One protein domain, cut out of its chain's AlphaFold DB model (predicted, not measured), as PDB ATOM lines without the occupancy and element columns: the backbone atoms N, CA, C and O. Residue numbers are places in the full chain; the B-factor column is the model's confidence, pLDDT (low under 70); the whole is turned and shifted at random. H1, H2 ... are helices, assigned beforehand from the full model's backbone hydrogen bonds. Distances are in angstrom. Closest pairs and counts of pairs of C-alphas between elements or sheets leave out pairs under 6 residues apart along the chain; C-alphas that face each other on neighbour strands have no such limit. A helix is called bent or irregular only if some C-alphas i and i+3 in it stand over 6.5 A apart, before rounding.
ATOM      1  N   GLY A  19     145.160 243.024 306.649       47.97
ATOM      2  CA  GLY A  19     144.836 241.733 307.260       47.97
ATOM      3  C   GLY A  19     144.173 241.889 308.627       47.97
ATOM      4  O   GLY A  19     143.148 241.257 308.894       47.97
ATOM      5  N   LEU A  20     144.686 242.792 309.470       46.00
ATOM      6  CA  LEU A  20     144.065 243.098 310.759       46.00
ATOM      7  C   LEU A  20     142.685 243.757 310.583       46.00
ATOM      8  O   LEU A  20     141.742 243.376 311.278       46.00
ATOM      9  N   LEU A  21     142.530 244.682 309.629       49.50
ATOM     10  CA  LEU A  21     141.233 245.265 309.253       49.50
ATOM     11  C   LEU A  21     140.275 244.232 308.652       49.50
ATOM     12  O   LEU A  21     139.073 244.324 308.886       49.50
ATOM     13  N   LEU A  22     140.768 243.222 307.932       52.44
ATOM     14  CA  LEU A  22     139.936 242.145 307.401       52.44
ATOM     15  C   LEU A  22     139.440 241.220 308.521       52.44
ATOM     16  O   LEU A  22     138.254 240.905 308.559       52.44
ATOM     17  N   VAL A  23     140.294 240.817 309.467       48.75
ATOM     18  CA  VAL A  23     139.892 239.953 310.596       48.75
ATOM     19  C   VAL A  23     139.003 240.707 311.589       48.75
ATOM     20  O   VAL A  23     137.917 240.234 311.925       48.75
ATOM     21  N   THR A  24     139.399 241.907 312.022       49.25
ATOM     22  CA  THR A  24     138.572 242.723 312.932       49.25
ATOM     23  C   THR A  24     137.299 243.221 312.249       49.25
ATOM     24  O   THR A  24     136.237 243.204 312.867       49.25
ATOM     25  N   GLY A  25     137.364 243.582 310.966       49.38
ATOM     26  CA  GLY A  25     136.221 244.014 310.166       49.38
ATOM     27  C   GLY A  25     135.239 242.887 309.852       49.38
ATOM     28  O   GLY A  25     134.037 243.111 309.946       49.38
ATOM     29  N   THR A  26     135.698 241.663 309.564       50.97
ATOM     30  CA  THR A  26     134.795 240.503 309.413       50.97
ATOM     31  C   THR A  26     134.197 240.070 310.748       50.97
ATOM     32  O   THR A  26     133.002 239.784 310.793       50.97
ATOM     33  N   ALA A  27     134.953 240.105 311.851       47.03
ATOM     34  CA  ALA A  27     134.404 239.880 313.189       47.03
ATOM     35  C   ALA A  27     133.345 240.940 313.551       47.03
ATOM     36  O   ALA A  27     132.241 240.592 313.973       47.03
ATOM     37  N   LEU A  28     133.630 242.227 313.317       53.25
ATOM     38  CA  LEU A  28     132.688 243.326 313.539       53.25
ATOM     39  C   LEU A  28     131.456 243.206 312.631       53.25
ATOM     40  O   LEU A  28     130.337 243.372 313.108       53.25
ATOM     41  N   LEU A  29     131.631 242.849 311.356       55.22
ATOM     42  CA  LEU A  29     130.540 242.602 310.412       55.22
ATOM     43  C   LEU A  29     129.671 241.417 310.852       55.22
ATOM     44  O   LEU A  29     128.450 241.534 310.832       55.22
ATOM     45  N   LEU A  30     130.258 240.308 311.311       53.41
ATOM     46  CA  LEU A  30     129.511 239.164 311.846       53.41
ATOM     47  C   LEU A  30     128.737 239.542 313.117       53.41
ATOM     48  O   LEU A  30     127.572 239.162 313.254       53.41
ATOM     49  N   LEU A  31     129.324 240.345 314.009       54.28
ATOM     50  CA  LEU A  31     128.655 240.859 315.210       54.28
ATOM     51  C   LEU A  31     127.520 241.834 314.862       54.28
ATOM     52  O   LEU A  31     126.443 241.744 315.451       54.28
ATOM     53  N   LEU A  32     127.717 242.712 313.875       57.78
ATOM     54  CA  LEU A  32     126.696 243.628 313.362       57.78
ATOM     55  C   LEU A  32     125.564 242.874 312.653       57.78
ATOM     56  O   LEU A  32     124.401 243.187 312.889       57.78
ATOM     57  N   LEU A  33     125.866 241.842 311.861       55.03
ATOM     58  CA  LEU A  33     124.868 240.964 311.238       55.03
ATOM     59  C   LEU A  33     124.088 240.163 312.293       55.03
ATOM     60  O   LEU A  33     122.862 240.070 312.206       55.03
ATOM     61  N   CYS A  34     124.751 239.659 313.340       49.94
ATOM     62  CA  CYS A  34     124.076 239.025 314.478       49.94
ATOM     63  C   CYS A  34     123.188 240.021 315.242       49.94
ATOM     64  O   CYS A  34     122.035 239.710 315.548       49.94
ATOM     65  N   GLY A  35     123.682 241.231 315.518       52.44
ATOM     66  CA  GLY A  35     122.941 242.295 316.203       52.44
ATOM     67  C   GLY A  35     121.751 242.817 315.392       52.44
ATOM     68  O   GLY A  35     120.669 243.036 315.948       52.44
ATOM     69  N   ALA A  36     121.907 242.935 314.072       50.50
ATOM     70  CA  ALA A  36     120.836 243.237 313.129       50.50
ATOM     71  C   ALA A  36     119.822 242.088 313.040       50.50
ATOM     72  O   ALA A  36     118.623 242.350 312.989       50.50
ATOM     73  N   GLY A  37     120.268 240.830 313.113       49.06
ATOM     74  CA  GLY A  37     119.403 239.651 313.207       49.06
ATOM     75  C   GLY A  37     118.553 239.644 314.484       49.06
ATOM     76  O   GLY A  37     117.330 239.539 314.409       49.06
ATOM     77  N   VAL A  38     119.171 239.850 315.654       44.94
ATOM     78  CA  VAL A  38     118.457 239.994 316.941       44.94
ATOM     79  C   VAL A  38     117.458 241.152 316.878       44.94
ATOM     80  O   VAL A  38     116.280 240.973 317.198       44.94
ATOM     81  N   SER A  39     117.898 242.323 316.412       47.12
ATOM     82  CA  SER A  39     117.047 243.511 316.283       47.12
ATOM     83  C   SER A  39     115.901 243.293 315.291       47.12
ATOM     84  O   SER A  39     114.768 243.679 315.570       47.12
ATOM     85  N   ALA A  89     109.855 227.397 317.631       52.38
ATOM     86  CA  ALA A  89     110.468 228.422 316.775       52.38
ATOM     87  C   ALA A  89     111.432 229.399 317.496       52.38
ATOM     88  O   ALA A  89     112.257 230.046 316.844       52.38
ATOM     89  N   ASP A  90     111.355 229.513 318.822       70.12
ATOM     90  CA  ASP A  90     112.051 230.531 319.615       70.12
ATOM     91  C   ASP A  90     113.595 230.393 319.660       70.12
ATOM     92  O   ASP A  90     114.190 229.304 319.678       70.12
ATOM     93  N   SER A  91     114.275 231.542 319.716       83.31
ATOM     94  CA  SER A  91     115.716 231.617 319.974       83.31
ATOM     95  C   SER A  91     116.009 231.550 321.477       83.31
ATOM     96  O   SER A  91     115.110 231.675 322.315       83.31
ATOM     97  N   LEU A  92     117.277 231.365 321.859       81.06
ATOM     98  CA  LEU A  92     117.647 231.495 323.274       81.06
ATOM     99  C   LEU A  92     117.404 232.932 323.764       81.06
ATOM    100  O   LEU A  92     116.835 233.119 324.841       81.06
ATOM    101  N   ALA A  93     117.737 233.931 322.944       82.94
ATOM    102  CA  ALA A  93     117.507 235.339 323.254       82.94
ATOM    103  C   ALA A  93     116.024 235.682 323.499       82.94
ATOM    104  O   ALA A  93     115.723 236.454 324.413       82.94
ATOM    105  N   SER A  94     115.086 235.114 322.729       79.75
ATOM    106  CA  SER A  94     113.653 235.354 322.946       79.75
ATOM    107  C   SER A  94     113.112 234.593 324.159       79.75
ATOM    108  O   SER A  94     112.348 235.164 324.936       79.75
ATOM    109  N   ARG A  95     113.568 233.355 324.393       80.00
ATOM    110  CA  ARG A  95     113.119 232.537 325.533       80.00
ATOM    111  C   ARG A  95     113.600 233.053 326.893       80.00
ATOM    112  O   ARG A  95     112.895 232.896 327.885       80.00
ATOM    113  N   TYR A  96     114.771 233.688 326.947       81.00
ATOM    114  CA  TYR A  96     115.325 234.298 328.164       81.00
ATOM    115  C   TYR A  96     115.097 235.825 328.244       81.00
ATOM    116  O   TYR A  96     115.733 236.503 329.051       81.00
ATOM    117  N   ARG A  97     114.159 236.374 327.452       76.31
ATOM    118  CA  ARG A  97     113.846 237.818 327.336       76.31
ATOM    119  C   ARG A  97     113.564 238.530 328.669       76.31
ATOM    120  O   ARG A  97     113.922 239.702 328.804       76.31
ATOM    121  N   GLU A  98     112.945 237.838 329.622       74.88
ATOM    122  CA  GLU A  98     112.585 238.391 330.939       74.88
ATOM    123  C   GLU A  98     113.737 238.311 331.957       74.88
ATOM    124  O   GLU A  98     113.810 239.091 332.909       74.88
ATOM    125  N   VAL A  99     114.709 237.419 331.735       80.88
ATOM    126  CA  VAL A  99     115.898 237.293 332.585       80.88
ATOM    127  C   VAL A  99     116.903 238.370 332.172       80.88
ATOM    128  O   VAL A  99     117.796 238.127 331.362       80.88
ATOM    129  N   ARG A 100     116.754 239.582 332.730       74.94
ATOM    130  CA  ARG A 100     117.560 240.780 332.396       74.94
ATOM    131  C   ARG A 100     119.070 240.506 332.287       74.94
ATOM    132  O   ARG A 100     119.692 240.945 331.321       74.94
ATOM    133  N   LEU A 101     119.630 239.736 333.226       77.38
ATOM    134  CA  LEU A 101     121.047 239.348 333.238       77.38
ATOM    135  C   LEU A 101     121.440 238.490 332.024       77.38
ATOM    136  O   LEU A 101     122.481 238.726 331.426       77.38
ATOM    137  N   ALA A 102     120.601 237.539 331.612       76.50
ATOM    138  CA  ALA A 102     120.853 236.723 330.425       76.50
ATOM    139  C   ALA A 102     120.660 237.534 329.134       76.50
ATOM    140  O   ALA A 102     121.501 237.492 328.240       76.50
ATOM    141  N   ARG A 103     119.573 238.315 329.057       77.56
ATOM    142  CA  ARG A 103     119.198 239.104 327.875       77.56
ATOM    143  C   ARG A 103     120.269 240.105 327.441       77.56
ATOM    144  O   ARG A 103     120.496 240.237 326.241       77.56
ATOM    145  N   TYR A 104     120.881 240.816 328.388       82.44
ATOM    146  CA  TYR A 104     121.883 241.847 328.095       82.44
ATOM    147  C   TYR A 104     123.304 241.423 328.467       82.44
ATOM    148  O   TYR A 104     124.235 241.696 327.714       82.44
ATOM    149  N   GLY A 105     123.473 240.712 329.585       85.44
ATOM    150  CA  GLY A 105     124.785 240.289 330.068       85.44
ATOM    151  C   GLY A 105     125.463 239.262 329.165       85.44
ATOM    152  O   GLY A 105     126.673 239.339 329.011       85.44
ATOM    153  N   LEU A 106     124.729 238.353 328.506       88.06
ATOM    154  CA  LEU A 106     125.359 237.361 327.626       88.06
ATOM    155  C   LEU A 106     125.851 237.958 326.285       88.06
ATOM    156  O   LEU A 106     127.003 237.698 325.937       88.06
ATOM    157  N   PRO A 107     125.086 238.811 325.565       88.56
ATOM    158  CA  PRO A 107     125.628 239.592 324.447       88.56
ATOM    159  C   PRO A 107     126.799 240.492 324.844       88.56
ATOM    160  O   PRO A 107     127.793 240.539 324.122       88.56
ATOM    161  N   LEU A 108     126.703 241.172 325.994       88.94
ATOM    162  CA  LEU A 108     127.780 242.014 326.510       88.94
ATOM    163  C   LEU A 108     129.041 241.186 326.777       88.94
ATOM    164  O   LEU A 108     130.108 241.560 326.310       88.94
ATOM    165  N   LEU A 109     128.917 240.036 327.444       90.19
ATOM    166  CA  LEU A 109     130.036 239.143 327.748       90.19
ATOM    167  C   LEU A 109     130.698 238.599 326.471       90.19
ATOM    168  O   LEU A 109     131.922 238.554 326.409       90.19
ATOM    169  N   ILE A 110     129.920 238.277 325.428       91.94
ATOM    170  CA  ILE A 110     130.459 237.936 324.099       91.94
ATOM    171  C   ILE A 110     131.241 239.120 323.511       91.94
ATOM    172  O   ILE A 110     132.368 238.927 323.062       91.94
ATOM    173  N   CYS A 111     130.703 240.343 323.548       91.44
ATOM    174  CA  CYS A 111     131.377 241.530 323.004       91.44
ATOM    175  C   CYS A 111     132.654 241.893 323.784       91.44
ATOM    176  O   CYS A 111     133.684 242.176 323.173       91.44
ATOM    177  N   THR A 112     132.633 241.803 325.116       91.94
ATOM    178  CA  THR A 112     133.827 241.933 325.966       91.94
ATOM    179  C   THR A 112     134.864 240.866 325.620       91.94
ATOM    180  O   THR A 112     136.050 241.168 325.549       91.94
ATOM    181  N   ASN A 113     134.447 239.630 325.332       95.00
ATOM    182  CA  ASN A 113     135.372 238.564 324.947       95.00
ATOM    183  C   ASN A 113     135.962 238.749 323.537       95.00
ATOM    184  O   ASN A 113     137.093 238.331 323.303       95.00
ATOM    185  N   VAL A 114     135.236 239.386 322.610       93.56
ATOM    186  CA  VAL A 114     135.809 239.852 321.332       93.56
ATOM    187  C   VAL A 114     136.880 240.904 321.615       93.56
ATOM    188  O   VAL A 114     137.994 240.775 321.119       93.56
ATOM    189  N   ALA A 115     136.580 241.902 322.452       91.62
ATOM    190  CA  ALA A 115     137.533 242.952 322.810       91.62
ATOM    191  C   ALA A 115     138.792 242.399 323.507       91.62
ATOM    192  O   ALA A 115     139.890 242.867 323.214       91.62
ATOM    193  N   LEU A 116     138.660 241.374 324.359       92.50
ATOM    194  CA  LEU A 116     139.795 240.677 324.982       92.50
ATOM    195  C   LEU A 116     140.702 239.987 323.953       92.50
ATOM    196  O   LEU A 116     141.917 240.136 324.046       92.50
ATOM    197  N   PHE A 117     140.149 239.284 322.956       93.69
ATOM    198  CA  PHE A 117     140.968 238.675 321.898       93.69
ATOM    199  C   PHE A 117     141.575 239.713 320.947       93.69
ATOM    200  O   PHE A 117     142.736 239.577 320.574       93.69
ATOM    201  N   VAL A 118     140.848 240.780 320.595       90.81
ATOM    202  CA  VAL A 118     141.403 241.858 319.756       90.81
ATOM    203  C   VAL A 118     142.552 242.556 320.487       90.81
ATOM    204  O   VAL A 118     143.635 242.681 319.925       90.81
ATOM    205  N   ALA A 119     142.365 242.946 321.750       89.25
ATOM    206  CA  ALA A 119     143.434 243.535 322.555       89.25
ATOM    207  C   ALA A 119     144.599 242.553 322.768       89.25
ATOM    208  O   ALA A 119     145.755 242.958 322.688       89.25
ATOM    209  N   GLY A 120     144.300 241.268 322.981       90.06
ATOM    210  CA  GLY A 120     145.292 240.210 323.143       90.06
ATOM    211  C   GLY A 120     146.176 239.989 321.914       90.06
ATOM    212  O   GLY A 120     147.382 239.818 322.059       90.06
ATOM    213  N   ASN A 121     145.593 240.062 320.714       90.31
ATOM    214  CA  ASN A 121     146.296 239.844 319.447       90.31
ATOM    215  C   ASN A 121     147.024 241.101 318.928       90.31
ATOM    216  O   ASN A 121     147.979 240.972 318.160       90.31
ATOM    217  N   VAL A 122     146.556 242.302 319.299       88.31
ATOM    218  CA  VAL A 122     147.114 243.601 318.864       88.31
ATOM    219  C   VAL A 122     148.220 244.104 319.793       88.31
ATOM    220  O   VAL A 122     149.163 244.746 319.334       88.31
ATOM    221  N   LEU A 123     148.126 243.840 321.098       87.88
ATOM    222  CA  LEU A 123     149.199 244.168 322.036       87.88
ATOM    223  C   LEU A 123     150.335 243.134 321.938       87.88
ATOM    224  O   LEU A 123     150.074 241.978 321.610       87.88
ATOM    225  N   PRO A 124     151.588 243.499 322.277       86.19
ATOM    226  CA  PRO A 124     152.683 242.538 322.317       86.19
ATOM    227  C   PRO A 124     152.354 241.365 323.249       86.19
ATOM    228  O   PRO A 124     152.043 241.568 324.428       86.19
ATOM    229  N   GLY A 125     152.437 240.147 322.718       85.56
ATOM    230  CA  GLY A 125     152.323 238.904 323.474       85.56
ATOM    231  C   GLY A 125     153.641 238.534 324.154       85.56
ATOM    232  O   GLY A 125     153.642 238.109 325.307       85.56
ATOM    233  N   ALA A 126     154.770 238.788 323.490       86.31
ATOM    234  CA  ALA A 126     156.108 238.557 324.030       86.31
ATOM    235  C   ALA A 126     157.105 239.642 323.594       86.31
ATOM    236  O   ALA A 126     156.946 240.283 322.552       86.31
ATOM    237  N   ALA A 148     153.751 240.985 318.549       81.00
ATOM    238  CA  ALA A 148     152.297 240.831 318.469       81.00
ATOM    239  C   ALA A 148     151.952 239.689 317.491       81.00
ATOM    240  O   ALA A 148     152.825 239.183 316.785       81.00
ATOM    241  N   LEU A 149     150.682 239.265 317.430       80.38
ATOM    242  CA  LEU A 149     150.294 238.058 316.681       80.38
ATOM    243  C   LEU A 149     150.715 238.101 315.198       80.38
ATOM    244  O   LEU A 149     151.174 237.098 314.655       80.38
ATOM    245  N   VAL A 150     150.559 239.258 314.547       84.06
ATOM    246  CA  VAL A 150     150.883 239.442 313.121       84.06
ATOM    247  C   VAL A 150     152.394 239.376 312.881       84.06
ATOM    248  O   VAL A 150     152.814 238.742 311.910       84.06
ATOM    249  N   ASP A 151     153.195 239.954 313.783       83.31
ATOM    250  CA  ASP A 151     154.659 239.893 313.731       83.31
ATOM    251  C   ASP A 151     155.116 238.434 313.835       83.31
ATOM    252  O   ASP A 151     155.774 237.935 312.926       83.31
ATOM    253  N   THR A 152     154.676 237.718 314.881       82.31
ATOM    254  CA  THR A 152     155.014 236.305 315.134       82.31
ATOM    255  C   THR A 152     154.688 235.413 313.940       82.31
ATOM    256  O   THR A 152     155.533 234.637 313.496       82.31
ATOM    257  N   VAL A 153     153.472 235.527 313.394       86.88
ATOM    258  CA  VAL A 153     153.024 234.711 312.254       86.88
ATOM    259  C   VAL A 153     153.873 234.994 311.013       86.88
ATOM    260  O   VAL A 153     154.278 234.057 310.321       86.88
ATOM    261  N   THR A 154     154.173 236.266 310.748       86.94
ATOM    262  CA  THR A 154     154.925 236.707 309.563       86.94
ATOM    263  C   THR A 154     156.414 236.372 309.673       86.94
ATOM    264  O   THR A 154     157.028 235.958 308.689       86.94
ATOM    265  N   ASP A 155     156.989 236.495 310.866       83.62
ATOM    266  CA  ASP A 155     158.354 236.086 311.186       83.62
ATOM    267  C   ASP A 155     158.535 234.577 311.039       83.62
ATOM    268  O   ASP A 155     159.420 234.139 310.311       83.62
ATOM    269  N   MET A 156     157.661 233.770 311.652       84.31
ATOM    270  CA  MET A 156     157.706 232.312 311.515       84.31
ATOM    271  C   MET A 156     157.502 231.872 310.060       84.31
ATOM    272  O   MET A 156     158.176 230.955 309.596       84.31
ATOM    273  N   TRP A 157     156.654 232.568 309.294       88.81
ATOM    274  CA  TRP A 157     156.511 232.312 307.858       88.81
ATOM    275  C   TRP A 157     157.807 232.606 307.081       88.81
ATOM    276  O   TRP A 157     158.223 231.797 306.251       88.81
ATOM    277  N   ARG A 158     158.486 233.727 307.368       87.12
ATOM    278  CA  ARG A 158     159.801 234.065 306.782       87.12
ATOM    279  C   ARG A 158     160.898 233.081 307.217       87.12
ATOM    280  O   ARG A 158     161.748 232.740 306.403       87.12
ATOM    281  N   ALA A 159     160.826 232.569 308.446       82.81
ATOM    282  CA  ALA A 159     161.697 231.527 308.997       82.81
ATOM    283  C   ALA A 159     161.444 230.116 308.423       82.81
ATOM    284  O   ALA A 159     162.074 229.157 308.862       82.81
ATOM    285  N   GLN A 160     160.496 229.951 307.489       86.12
ATOM    286  CA  GLN A 160     160.039 228.644 306.992       86.12
ATOM    287  C   GLN A 160     159.510 227.710 308.104       86.12
ATOM    288  O   GLN A 160     159.486 226.486 307.946       86.12
ATOM    289  N   ALA A 161     159.064 228.287 309.224       86.06
ATOM    290  CA  ALA A 161     158.318 227.630 310.293       86.06
ATOM    291  C   ALA A 161     156.811 227.694 309.967       86.06
ATOM    292  O   ALA A 161     156.024 228.421 310.587       86.06
ATOM    293  N   TYR A 162     156.428 227.005 308.889       88.50
ATOM    294  CA  TYR A 162     155.086 227.084 308.312       88.50
ATOM    295  C   TYR A 162     154.033 226.367 309.163       88.50
ATOM    296  O   TYR A 162     152.887 226.828 309.214       88.50
ATOM    297  N   LEU A 163     154.384 225.270 309.845       88.62
ATOM    298  CA  LEU A 163     153.457 224.578 310.745       88.62
ATOM    299  C   LEU A 163     153.111 225.482 311.936       88.62
ATOM    300  O   LEU A 163     151.935 225.678 312.232       88.62
ATOM    301  N   LEU A 164     154.117 226.088 312.563       84.75
ATOM    302  CA  LEU A 164     153.981 226.990 313.707       84.75
ATOM    303  C   LEU A 164     153.208 228.262 313.335       84.75
ATOM    304  O   LEU A 164     152.220 228.602 313.988       84.75
ATOM    305  N   SER A 165     153.604 228.911 312.232       88.81
ATOM    306  CA  SER A 165     152.946 230.107 311.694       88.81
ATOM    307  C   SER A 165     151.455 229.865 311.423       88.81
ATOM    308  O   SER A 165     150.604 230.611 311.913       88.81
ATOM    309  N   THR A 166     151.108 228.786 310.708       90.75
ATOM    310  CA  THR A 166     149.702 228.470 310.391       90.75
ATOM    311  C   THR A 166     148.899 228.040 311.617       90.75
ATOM    312  O   THR A 166     147.735 228.424 311.742       90.75
ATOM    313  N   LEU A 167     149.508 227.300 312.546       90.06
ATOM    314  CA  LEU A 167     148.856 226.834 313.768       90.06
ATOM    315  C   LEU A 167     148.511 227.994 314.712       90.06
ATOM    316  O   LEU A 167     147.384 228.054 315.205       90.06
ATOM    317  N   ILE A 168     149.426 228.949 314.897       88.56
ATOM    318  CA  ILE A 168     149.203 230.174 315.684       88.56
ATOM    319  C   ILE A 168     148.185 231.091 314.982       88.56
ATOM    320  O   ILE A 168     147.208 231.530 315.601       88.56
ATOM    321  N   ALA A 169     148.344 231.325 313.672       90.62
ATOM    322  CA  ALA A 169     147.407 232.130 312.885       90.62
ATOM    323  C   ALA A 169     145.976 231.567 312.923       90.62
ATOM    324  O   ALA A 169     145.006 232.327 312.998       90.62
ATOM    325  N   PHE A 170     145.819 230.240 312.921       92.38
ATOM    326  CA  PHE A 170     144.509 229.615 313.040       92.38
ATOM    327  C   PHE A 170     143.983 229.603 314.482       92.38
ATOM    328  O   PHE A 170     142.867 230.067 314.698       92.38
ATOM    329  N   LEU A 171     144.735 229.109 315.471       91.31
ATOM    330  CA  LEU A 171     144.212 228.871 316.828       91.31
ATOM    331  C   LEU A 171     144.079 230.132 317.697       91.31
ATOM    332  O   LEU A 171     143.167 230.177 318.532       91.31
ATOM    333  N   SER A 172     144.916 231.150 317.463       89.75
ATOM    334  CA  SER A 172     144.869 232.450 318.158       89.75
ATOM    335  C   SER A 172     144.339 233.587 317.287       89.75
ATOM    336  O   SER A 172     143.694 234.508 317.788       89.75
ATOM    337  N   GLY A 173     144.550 233.515 315.970       87.94
ATOM    338  CA  GLY A 173     143.937 234.440 315.019       87.94
ATOM    339  C   GLY A 173     142.479 234.089 314.734       87.94
ATOM    340  O   GLY A 173     141.573 234.743 315.238       87.94
ATOM    341  N   VAL A 174     142.232 233.082 313.898       90.50
ATOM    342  CA  VAL A 174     140.912 232.850 313.273       90.50
ATOM    343  C   VAL A 174     139.894 232.164 314.203       90.50
ATOM    344  O   VAL A 174     138.740 232.593 314.312       90.50
ATOM    345  N   TRP A 175     140.301 231.087 314.874       93.69
ATOM    346  CA  TRP A 175     139.435 230.203 315.660       93.69
ATOM    347  C   TRP A 175     138.674 230.905 316.803       93.69
ATOM    348  O   TRP A 175     137.475 230.638 316.941       93.69
ATOM    349  N   PRO A 176     139.259 231.846 317.577       92.88
ATOM    350  CA  PRO A 176     138.540 232.521 318.659       92.88
ATOM    351  C   PRO A 176     137.342 233.351 318.165       92.88
ATOM    352  O   PRO A 176     136.274 233.335 318.787       92.88
ATOM    353  N   TYR A 177     137.466 234.010 317.005       91.94
ATOM    354  CA  TYR A 177     136.367 234.767 316.390       91.94
ATOM    355  C   TYR A 177     135.311 233.851 315.758       91.94
ATOM    356  O   TYR A 177     134.118 234.152 315.860       91.94
ATOM    357  N   ILE A 178     135.706 232.702 315.190       91.75
ATOM    358  CA  ILE A 178     134.757 231.653 314.767       91.75
ATOM    359  C   ILE A 178     133.958 231.150 315.977       91.75
ATOM    360  O   ILE A 178     132.725 231.166 315.942       91.75
ATOM    361  N   LYS A 179     134.629 230.780 317.077       93.06
ATOM    362  CA  LYS A 179     133.996 230.338 318.331       93.06
ATOM    363  C   LYS A 179     132.972 231.359 318.839       93.06
ATOM    364  O   LYS A 179     131.825 230.993 319.100       93.06
ATOM    365  N   LEU A 180     133.344 232.636 318.934       93.31
ATOM    366  CA  LEU A 180     132.435 233.699 319.385       93.31
ATOM    367  C   LEU A 180     131.258 233.924 318.426       93.31
ATOM    368  O   LEU A 180     130.124 234.066 318.886       93.31
ATOM    369  N   SER A 181     131.491 233.870 317.113       92.06
ATOM    370  CA  SER A 181     130.435 234.004 316.097       92.06
ATOM    371  C   SER A 181     129.427 232.852 316.158       92.06
ATOM    372  O   SER A 181     128.219 233.080 316.108       92.06
ATOM    373  N   LEU A 182     129.892 231.612 316.352       91.81
ATOM    374  CA  LEU A 182     129.026 230.438 316.521       91.81
ATOM    375  C   LEU A 182     128.236 230.483 317.840       91.81
ATOM    376  O   LEU A 182     127.079 230.058 317.874       91.81
ATOM    377  N   MET A 183     128.809 231.040 318.911       93.00
ATOM    378  CA  MET A 183     128.098 231.274 320.174       93.00
ATOM    379  C   MET A 183     127.035 232.379 320.042       93.00
ATOM    380  O   MET A 183     125.904 232.190 320.502       93.00
ATOM    381  N   ALA A 184     127.341 233.478 319.346       91.25
ATOM    382  CA  ALA A 184     126.377 234.534 319.027       91.25
ATOM    383  C   ALA A 184     125.231 234.020 318.134       91.25
ATOM    384  O   ALA A 184     124.060 234.295 318.412       91.25
ATOM    385  N   LEU A 185     125.539 233.199 317.124       90.31
ATOM    386  CA  LEU A 185     124.546 232.531 316.280       90.31
ATOM    387  C   LEU A 185     123.647 231.595 317.103       90.31
ATOM    388  O   LEU A 185     122.425 231.654 316.979       90.31
ATOM    389  N   CYS A 186     124.222 230.778 317.992       90.44
ATOM    390  CA  CYS A 186     123.452 229.912 318.892       90.44
ATOM    391  C   CYS A 186     122.517 230.701 319.823       90.44
ATOM    392  O   CYS A 186     121.414 230.237 320.114       90.44
ATOM    393  N   TRP A 187     122.931 231.886 320.277       90.25
ATOM    394  CA  TRP A 187     122.102 232.776 321.090       90.25
ATOM    395  C   TRP A 187     120.937 233.394 320.296       90.25
ATOM    396  O   TRP A 187     119.786 233.376 320.749       90.25
ATOM    397  N   ALA A 188     121.239 233.925 319.108       87.81
ATOM    398  CA  ALA A 188     120.334 234.753 318.317       87.81
ATOM    399  C   ALA A 188     119.369 233.969 317.412       87.81
ATOM    400  O   ALA A 188     118.214 234.376 317.264       87.81
ATOM    401  N   ALA A 189     119.822 232.873 316.793       83.75
ATOM    402  CA  ALA A 189     119.081 232.203 315.728       83.75
ATOM    403  C   ALA A 189     117.775 231.555 316.236       83.75
ATOM    404  O   ALA A 189     117.818 230.779 317.202       83.75
ATOM    405  N   PRO A 190     116.618 231.808 315.588       78.69
ATOM    406  CA  PRO A 190     115.396 231.053 315.844       78.69
ATOM    407  C   PRO A 190     115.572 229.597 315.392       78.69
ATOM    408  O   PRO A 190     116.422 229.284 314.550       78.69
ATOM    409  N   ALA A 191     114.772 228.687 315.945       77.56
ATOM    410  CA  ALA A 191     114.963 227.256 315.704       77.56
ATOM    411  C   ALA A 191     114.647 226.807 314.264       77.56
ATOM    412  O   ALA A 191     115.056 225.717 313.870       77.56
ATOM    413  N   THR A 192     113.984 227.659 313.476       74.69
ATOM    414  CA  THR A 192     113.775 227.479 312.030       74.69
ATOM    415  C   THR A 192     115.085 227.446 311.241       74.69
ATOM    416  O   THR A 192     115.178 226.717 310.260       74.69
ATOM    417  N   HIS A 193     116.107 228.196 311.674       78.62
ATOM    418  CA  HIS A 193     117.445 228.177 311.067       78.62
ATOM    419  C   HIS A 193     118.407 227.225 311.787       78.62
ATOM    420  O   HIS A 193     119.281 226.643 311.153       78.62
ATOM    421  N   LEU A 194     118.267 227.061 313.108       81.69
ATOM    422  CA  LEU A 194     119.157 226.220 313.911       81.69
ATOM    423  C   LEU A 194     118.361 225.428 314.955       81.69
ATOM    424  O   LEU A 194     118.129 225.903 316.070       81.69
ATOM    425  N   SER A 195     117.946 224.211 314.584       84.69
ATOM    426  CA  SER A 195     117.056 223.387 315.413       84.69
ATOM    427  C   SER A 195     117.643 223.095 316.804       84.69
ATOM    428  O   SER A 195     118.870 223.075 316.972       84.69
ATOM    429  N   PRO A 196     116.818 222.807 317.834       81.62
ATOM    430  CA  PRO A 196     117.309 222.706 319.210       81.62
ATOM    431  C   PRO A 196     118.332 221.576 319.420       81.62
ATOM    432  O   PRO A 196     119.179 221.663 320.313       81.62
ATOM    433  N   LEU A 197     118.272 220.536 318.580       83.31
ATOM    434  CA  LEU A 197     119.253 219.452 318.499       83.31
ATOM    435  C   LEU A 197     120.591 219.928 317.916       83.31
ATOM    436  O   LEU A 197     121.637 219.667 318.512       83.31
ATOM    437  N   TRP A 198     120.568 220.630 316.779       85.19
ATOM    438  CA  TRP A 198     121.782 221.137 316.138       85.19
ATOM    439  C   TRP A 198     122.447 222.245 316.953       85.19
ATOM    440  O   TRP A 198     123.665 222.207 317.103       85.19
ATOM    441  N   ARG A 199     121.675 223.147 317.576       89.88
ATOM    442  CA  ARG A 199     122.207 224.166 318.497       89.88
ATOM    443  C   ARG A 199     122.989 223.529 319.651       89.88
ATOM    444  O   ARG A 199     124.084 223.978 319.964       89.88
ATOM    445  N   GLU A 200     122.471 222.461 320.267       89.81
ATOM    446  CA  GLU A 200     123.196 221.784 321.353       89.81
ATOM    447  C   GLU A 200     124.422 221.006 320.845       89.81
ATOM    448  O   GLU A 200     125.465 221.049 321.491       89.81
ATOM    449  N   ARG A 201     124.343 220.337 319.683       89.75
ATOM    450  CA  ARG A 201     125.508 219.675 319.059       89.75
ATOM    451  C   ARG A 201     126.631 220.670 318.750       89.75
ATOM    452  O   ARG A 201     127.774 220.410 319.108       89.75
ATOM    453  N   LEU A 202     126.289 221.797 318.126       91.81
ATOM    454  CA  LEU A 202     127.228 222.855 317.758       91.81
ATOM    455  C   LEU A 202     127.886 223.462 318.999       91.81
ATOM    456  O   LEU A 202     129.109 223.545 319.054       91.81
ATOM    457  N   LEU A 203     127.097 223.799 320.025       92.31
ATOM    458  CA  LEU A 203     127.637 224.303 321.287       92.31
ATOM    459  C   LEU A 203     128.593 223.298 321.948       92.31
ATOM    460  O   LEU A 203     129.661 223.712 322.372       92.31
ATOM    461  N   ARG A 204     128.277 221.992 321.977       91.00
ATOM    462  CA  ARG A 204     129.189 220.964 322.529       91.00
ATOM    463  C   ARG A 204     130.501 220.861 321.742       91.00
ATOM    464  O   ARG A 204     131.546 220.654 322.344       91.00
ATOM    465  N   ALA A 205     130.452 220.997 320.416       90.88
ATOM    466  CA  ALA A 205     131.650 220.975 319.576       90.88
ATOM    467  C   ALA A 205     132.525 222.220 319.800       90.88
ATOM    468  O   ALA A 205     133.732 222.097 319.969       90.88
ATOM    469  N   VAL A 206     131.914 223.409 319.868       92.75
ATOM    470  CA  VAL A 206     132.596 224.688 320.150       92.75
ATOM    471  C   VAL A 206     133.185 224.738 321.569       92.75
ATOM    472  O   VAL A 206     134.210 225.378 321.793       92.75
ATOM    473  N   ASP A 207     132.552 224.046 322.518       91.50
ATOM    474  CA  ASP A 207     133.019 223.876 323.895       91.50
ATOM    475  C   ASP A 207     134.258 222.965 323.953       91.50
ATOM    476  O   ASP A 207     135.324 223.402 324.381       91.50
ATOM    477  N   ALA A 208     134.167 221.747 323.402       88.12
ATOM    478  CA  ALA A 208     135.268 220.777 323.370       88.12
ATOM    479  C   ALA A 208     136.475 221.233 322.523       88.12
ATOM    480  O   ALA A 208     137.621 220.940 322.863       88.12
ATOM    481  N   LEU A 209     136.237 221.979 321.438       89.94
ATOM    482  CA  LEU A 209     137.293 222.612 320.639       89.94
ATOM    483  C   LEU A 209     137.786 223.943 321.248       89.94
ATOM    484  O   LEU A 209     138.740 224.544 320.755       89.94
ATOM    485  N   GLY A 210     137.165 224.420 322.329       87.75
ATOM    486  CA  GLY A 210     137.461 225.716 322.932       87.75
ATOM    487  C   GLY A 210     138.856 225.823 323.555       87.75
ATOM    488  O   GLY A 210     139.424 226.910 323.556       87.75
ATOM    489  N   LYS A 211     139.410 224.713 324.052       90.44
ATOM    490  CA  LYS A 211     140.730 224.671 324.702       90.44
ATOM    491  C   LYS A 211     141.921 224.770 323.747       90.44
ATOM    492  O   LYS A 211     142.997 225.162 324.182       90.44
ATOM    493  N   TRP A 212     141.752 224.485 322.454       92.00
ATOM    494  CA  TRP A 212     142.856 224.554 321.484       92.00
ATOM    495  C   TRP A 212     143.363 225.986 321.262       92.00
ATOM    496  O   TRP A 212     144.527 226.169 320.926       92.00
ATOM    497  N   SER A 213     142.552 227.006 321.569       92.75
ATOM    498  CA  SER A 213     143.015 228.400 321.662       92.75
ATOM    499  C   SER A 213     144.117 228.622 322.700       92.75
ATOM    500  O   SER A 213     144.783 229.643 322.649       92.75
ATOM    501  N   TYR A 214     144.330 227.700 323.641       91.00
ATOM    502  CA  TYR A 214     145.357 227.821 324.677       91.00
ATOM    503  C   TYR A 214     146.767 227.407 324.208       91.00
ATOM    504  O   TYR A 214     147.721 227.491 324.981       91.00
ATOM    505  N   LEU A 215     146.917 226.975 322.947       91.12
ATOM    506  CA  LEU A 215     148.203 226.555 322.385       91.12
ATOM    507  C   LEU A 215     149.250 227.677 322.403       91.12
ATOM    508  O   LEU A 215     150.391 227.421 322.758       91.12
ATOM    509  N   ASP A 216     148.878 228.918 322.093       85.00
ATOM    510  CA  ASP A 216     149.819 230.048 322.090       85.00
ATOM    511  C   ASP A 216     150.319 230.399 323.507       85.00
ATOM    512  O   ASP A 216     151.513 230.602 323.719       85.00
ATOM    513  N   THR A 217     149.455 230.327 324.527       88.44
ATOM    514  CA  THR A 217     149.884 230.462 325.932       88.44
ATOM    515  C   THR A 217     150.813 229.315 326.360       88.44
ATOM    516  O   THR A 217     151.753 229.535 327.121       88.44
ATOM    517  N   MET A 218     150.589 228.095 325.857       90.69
ATOM    518  CA  MET A 218     151.482 226.947 326.075       90.69
ATOM    519  C   MET A 218     152.830 227.112 325.360       90.69
ATOM    520  O   MET A 218     153.876 226.836 325.948       90.69
ATOM    521  N   MET A 219     152.817 227.615 324.127       86.75
ATOM    522  CA  MET A 219     154.011 227.939 323.348       86.75
ATOM    523  C   MET A 219     154.854 229.022 324.013       86.75
ATOM    524  O   MET A 219     156.067 228.861 324.126       86.75
ATOM    525  N   LEU A 220     154.223 230.077 324.531       87.81
ATOM    526  CA  LEU A 220     154.910 231.085 325.329       87.81
ATOM    527  C   LEU A 220     155.591 230.464 326.551       87.81
ATOM    528  O   LEU A 220     156.741 230.787 326.807       87.81
ATOM    529  N   VAL A 221     154.927 229.565 327.287       90.56
ATOM    530  CA  VAL A 221     155.553 228.888 328.438       90.56
ATOM    531  C   VAL A 221     156.788 228.091 328.010       90.56
ATOM    532  O   VAL A 221     157.828 228.203 328.661       90.56
ATOM    533  N   GLY A 255     149.456 241.402 325.894       89.94
ATOM    534  CA  GLY A 255     148.637 240.672 324.924       89.94
ATOM    535  C   GLY A 255     148.283 239.259 325.393       89.94
ATOM    536  O   GLY A 255     147.106 238.906 325.462       89.94
ATOM    537  N   VAL A 256     149.275 238.489 325.854       89.94
ATOM    538  CA  VAL A 256     149.097 237.108 326.349       89.94
ATOM    539  C   VAL A 256     148.087 237.023 327.488       89.94
ATOM    540  O   VAL A 256     147.272 236.100 327.524       89.94
ATOM    541  N   TYR A 257     148.122 237.969 328.428       91.06
ATOM    542  CA  TYR A 257     147.234 237.957 329.591       91.06
ATOM    543  C   TYR A 257     145.782 238.218 329.194       91.06
ATOM    544  O   TYR A 257     144.877 237.526 329.666       91.06
ATOM    545  N   LEU A 258     145.559 239.172 328.287       93.06
ATOM    546  CA  LEU A 258     144.229 239.514 327.777       93.06
ATOM    547  C   LEU A 258     143.681 238.417 326.858       93.06
ATOM    548  O   LEU A 258     142.518 238.034 326.992       93.06
ATOM    549  N   PHE A 259     144.535 237.841 326.010       93.06
ATOM    550  CA  PHE A 259     144.213 236.682 325.186       93.06
ATOM    551  C   PHE A 259     143.822 235.473 326.050       93.06
ATOM    552  O   PHE A 259     142.737 234.918 325.884       93.06
ATOM    553  N   THR A 260     144.639 235.127 327.051       92.69
ATOM    554  CA  THR A 260     144.380 234.028 328.000       92.69
ATOM    555  C   THR A 260     143.087 234.249 328.793       92.69
ATOM    556  O   THR A 260     142.269 233.334 328.913       92.69
ATOM    557  N   ALA A 261     142.835 235.472 329.274       92.31
ATOM    558  CA  ALA A 261     141.565 235.828 329.909       92.31
ATOM    559  C   ALA A 261     140.372 235.679 328.942       92.31
ATOM    560  O   ALA A 261     139.296 235.229 329.352       92.31
ATOM    561  N   GLY A 262     140.571 235.992 327.657       94.50
ATOM    562  CA  GLY A 262     139.626 235.730 326.573       94.50
ATOM    563  C   GLY A 262     139.374 234.236 326.334       94.50
ATOM    564  O   GLY A 262     138.220 233.850 326.138       94.50
ATOM    565  N   VAL A 263     140.395 233.373 326.411       94.31
ATOM    566  CA  VAL A 263     140.233 231.909 326.305       94.31
ATOM    567  C   VAL A 263     139.374 231.391 327.459       94.31
ATOM    568  O   VAL A 263     138.319 230.800 327.205       94.31
ATOM    569  N   CYS A 264     139.753 231.688 328.706       92.94
ATOM    570  CA  CYS A 264     139.024 231.277 329.912       92.94
ATOM    571  C   CYS A 264     137.568 231.774 329.911       92.94
ATOM    572  O   CYS A 264     136.635 231.009 330.167       92.94
ATOM    573  N   THR A 265     137.351 233.044 329.558       93.81
ATOM    574  CA  THR A 265     136.004 233.632 329.484       93.81
ATOM    575  C   THR A 265     135.189 233.009 328.342       93.81
ATOM    576  O   THR A 265     134.006 232.715 328.524       93.81
ATOM    577  N   SER A 266     135.812 232.664 327.209       95.06
ATOM    578  CA  SER A 266     135.119 232.007 326.093       95.06
ATOM    579  C   SER A 266     134.643 230.589 326.428       95.06
ATOM    580  O   SER A 266     133.649 230.139 325.857       95.06
ATOM    581  N   LEU A 267     135.339 229.873 327.321       93.25
ATOM    582  CA  LEU A 267     134.919 228.569 327.853       93.25
ATOM    583  C   LEU A 267     133.754 228.723 328.844       93.25
ATOM    584  O   LEU A 267     132.786 227.965 328.806       93.25
ATOM    585  N   LEU A 268     133.780 229.764 329.683       92.38
ATOM    586  CA  LEU A 268     132.646 230.083 330.554       92.38
ATOM    587  C   LEU A 268     131.377 230.423 329.741       92.38
ATOM    588  O   LEU A 268     130.291 229.944 330.073       92.38
ATOM    589  N   ILE A 269     131.503 231.185 328.646       92.44
ATOM    590  CA  ILE A 269     130.382 231.506 327.742       92.44
ATOM    591  C   ILE A 269     129.792 230.235 327.101       92.44
ATOM    592  O   ILE A 269     128.563 230.093 327.078       92.44
ATOM    593  N   SER A 270     130.619 229.302 326.605       94.12
ATOM    594  CA  SER A 270     130.121 228.072 325.966       94.12
ATOM    595  C   SER A 270     129.380 227.169 326.957       94.12
ATOM    596  O   SER A 270     128.278 226.702 326.645       94.12
ATOM    597  N   HIS A 271     129.878 227.023 328.188       91.81
ATOM    598  CA  HIS A 271     129.163 226.309 329.250       91.81
ATOM    599  C   HIS A 271     127.837 226.973 329.641       91.81
ATOM    600  O   HIS A 271     126.827 226.276 329.780       91.81
ATOM    601  N   LEU A 272     127.793 228.302 329.782       91.00
ATOM    602  CA  LEU A 272     126.552 229.025 330.088       91.00
ATOM    603  C   LEU A 272     125.499 228.822 328.985       91.00
ATOM    604  O   LEU A 272     124.354 228.472 329.285       91.00
ATOM    605  N   LEU A 273     125.890 228.934 327.710       91.62
ATOM    606  CA  LEU A 273     125.010 228.652 326.569       91.62
ATOM    607  C   LEU A 273     124.525 227.193 326.546       91.62
ATOM    608  O   LEU A 273     123.337 226.949 326.311       91.62
ATOM    609  N   LEU A 274     125.399 226.223 326.835       91.00
ATOM    610  CA  LEU A 274     125.033 224.806 326.938       91.00
ATOM    611  C   LEU A 274     124.021 224.546 328.054       91.00
ATOM    612  O   LEU A 274     123.025 223.851 327.829       91.00
ATOM    613  N   LEU A 275     124.242 225.111 329.242       88.19
ATOM    614  CA  LEU A 275     123.328 225.001 330.380       88.19
ATOM    615  C   LEU A 275     121.956 225.598 330.042       88.19
ATOM    616  O   LEU A 275     120.931 224.946 330.263       88.19
ATOM    617  N   MET A 276     121.929 226.787 329.437       88.12
ATOM    618  CA  MET A 276     120.696 227.465 329.031       88.12
ATOM    619  C   MET A 276     119.935 226.706 327.937       88.12
ATOM    620  O   MET A 276     118.710 226.582 328.033       88.12
ATOM    621  N   GLN A 277     120.630 226.142 326.941       90.00
ATOM    622  CA  GLN A 277     120.021 225.304 325.901       90.00
ATOM    623  C   GLN A 277     119.481 223.989 326.476       90.00
ATOM    624  O   GLN A 277     118.354 223.598 326.167       90.00
ATOM    625  N   ARG A 278     120.227 223.324 327.364       86.75
ATOM    626  CA  ARG A 278     119.785 222.090 328.040       86.75
ATOM    627  C   ARG A 278     118.586 222.332 328.962       86.75
ATOM    628  O   ARG A 278     117.688 221.489 329.013       86.75
ATOM    629  N   ALA A 279     118.532 223.475 329.646       84.50
ATOM    630  CA  ALA A 279     117.377 223.890 330.443       84.50
ATOM    631  C   ALA A 279     116.159 224.223 329.562       84.50
ATOM    632  O   ALA A 279     115.061 223.740 329.835       84.50
ATOM    633  N   ALA A 280     116.354 224.960 328.463       82.69
ATOM    634  CA  ALA A 280     115.297 225.279 327.501       82.69
ATOM    635  C   ALA A 280     114.676 224.015 326.883       82.69
ATOM    636  O   ALA A 280     113.453 223.884 326.847       82.69
ATOM    637  N   ARG A 281     115.502 223.051 326.453       83.56
ATOM    638  CA  ARG A 281     115.019 221.764 325.921       83.56
ATOM    639  C   ARG A 281     114.261 220.955 326.975       83.56
ATOM    640  O   ARG A 281     113.179 220.459 326.683       83.56
ATOM    641  N   ALA A 282     114.776 220.874 328.205       79.06
ATOM    642  CA  ALA A 282     114.088 220.180 329.297       79.06
ATOM    643  C   ALA A 282     112.720 220.810 329.626       79.06
ATOM    644  O   ALA A 282     111.764 220.082 329.856       79.06
ATOM    645  N   ALA A 283     112.613 222.141 329.592       76.06
ATOM    646  CA  ALA A 283     111.367 222.864 329.851       76.06
ATOM    647  C   ALA A 283     110.390 222.904 328.657       76.06
ATOM    648  O   ALA A 283     109.284 223.410 328.810       76.06
ATOM    649  N   ALA A 284     110.786 222.440 327.465       73.00
ATOM    650  CA  ALA A 284     109.871 222.207 326.338       73.00
ATOM    651  C   ALA A 284     109.289 220.781 326.352       73.00
ATOM    652  O   ALA A 284     108.149 220.574 325.950       73.00
TER     653      ALA A 284
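What this domain is: This is residues 19 to 39, 89 to 126, 148 to 221 and 255 to 284 of the 633 residues of the protein "Hypothetical protein" of Emiliania huxleyi (UniProt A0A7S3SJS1). Long helices run side by side along a rod to make an up-and-down bundle of H1, H3, H5b, H6 and H8, each running against the one before it, with the arm H5b in the middle. At one end of the rod H4 and the arm H5a form a hairpin, with H7 packed on H5a and H8; near the other end the short H2 packs on H5b and H8, and H1 lies along one side. The printed part has 163 residues with eight named helices, H1 to H8 in chain order, and no named strand; its class is all helix. It is compact, with a radius of gyration of the C-alphas of 16.7 A, and spans 55 by 27 by 25 A.

Where its parts are: H1, residues 19 to 39, begins at C-alpha 19 (144.836, 241.733, 307.260) and is 29.3 A long. H2 is residues 92 to 95, and H3, residues 100 to 122, is 32.6 A long. H4 is residues 149 to 158. H5, residues 162 to 188, was assigned as one helix by its hydrogen bonds but is bent, C-alphas 173 and 176 being 6.8 A apart; its arms are H5a, residues 162 to 173, and H5b, residues 176 to 188. H6 is residues 196 to 208. H7, residues 210 to 221, is irregular, with C-alphas 213 and 216 7.0 A apart. H8, residues 255 to 284, is 43.0 A long and ends at C-alpha 284 (109.871, 222.207, 326.338).

How they stand to each other: H5, taken whole, is the hub, touching 7 other helices. H5b touches H3, closest at the C-alphas of Leu 180 and Ile 110, 6.6 A, at a shallow tilt of 15 degrees, opposite ways. H5b and H6 form a hairpin, closest at the C-alphas of Cys 186 and Arg 199, 5.9 A. H1 touches H5b, closest at the C-alphas of Val 38 and Ala 188, 5.7 A, the same way. H3 and H8 touch, closest at the C-alphas of Gly 120 and Gly 255, 3.8 A, opposite ways. H1 and H8 are apart. Every O i to N i+4 pair is within hydrogen-bond range in H1, H4, H5a, H5b, H6 and H8; H3 has 18 of 19 and H7 4 of 8, and H2 is too short for such a pair.

The domain as a whole: The C-alphas of Ala 159 and Ala 284, 55.4 A apart, are the two farthest apart. Residues 40 to 88, 127 to 147 and 222 to 254 are not printed; the C-alpha gaps across these cuts are 16.5 A, 7.1 A and 14.1 A. Of the links printed whole, none is long. The mean pLDDT of the printed part is 82.6, with residues 19 to 39 and 89 under 70.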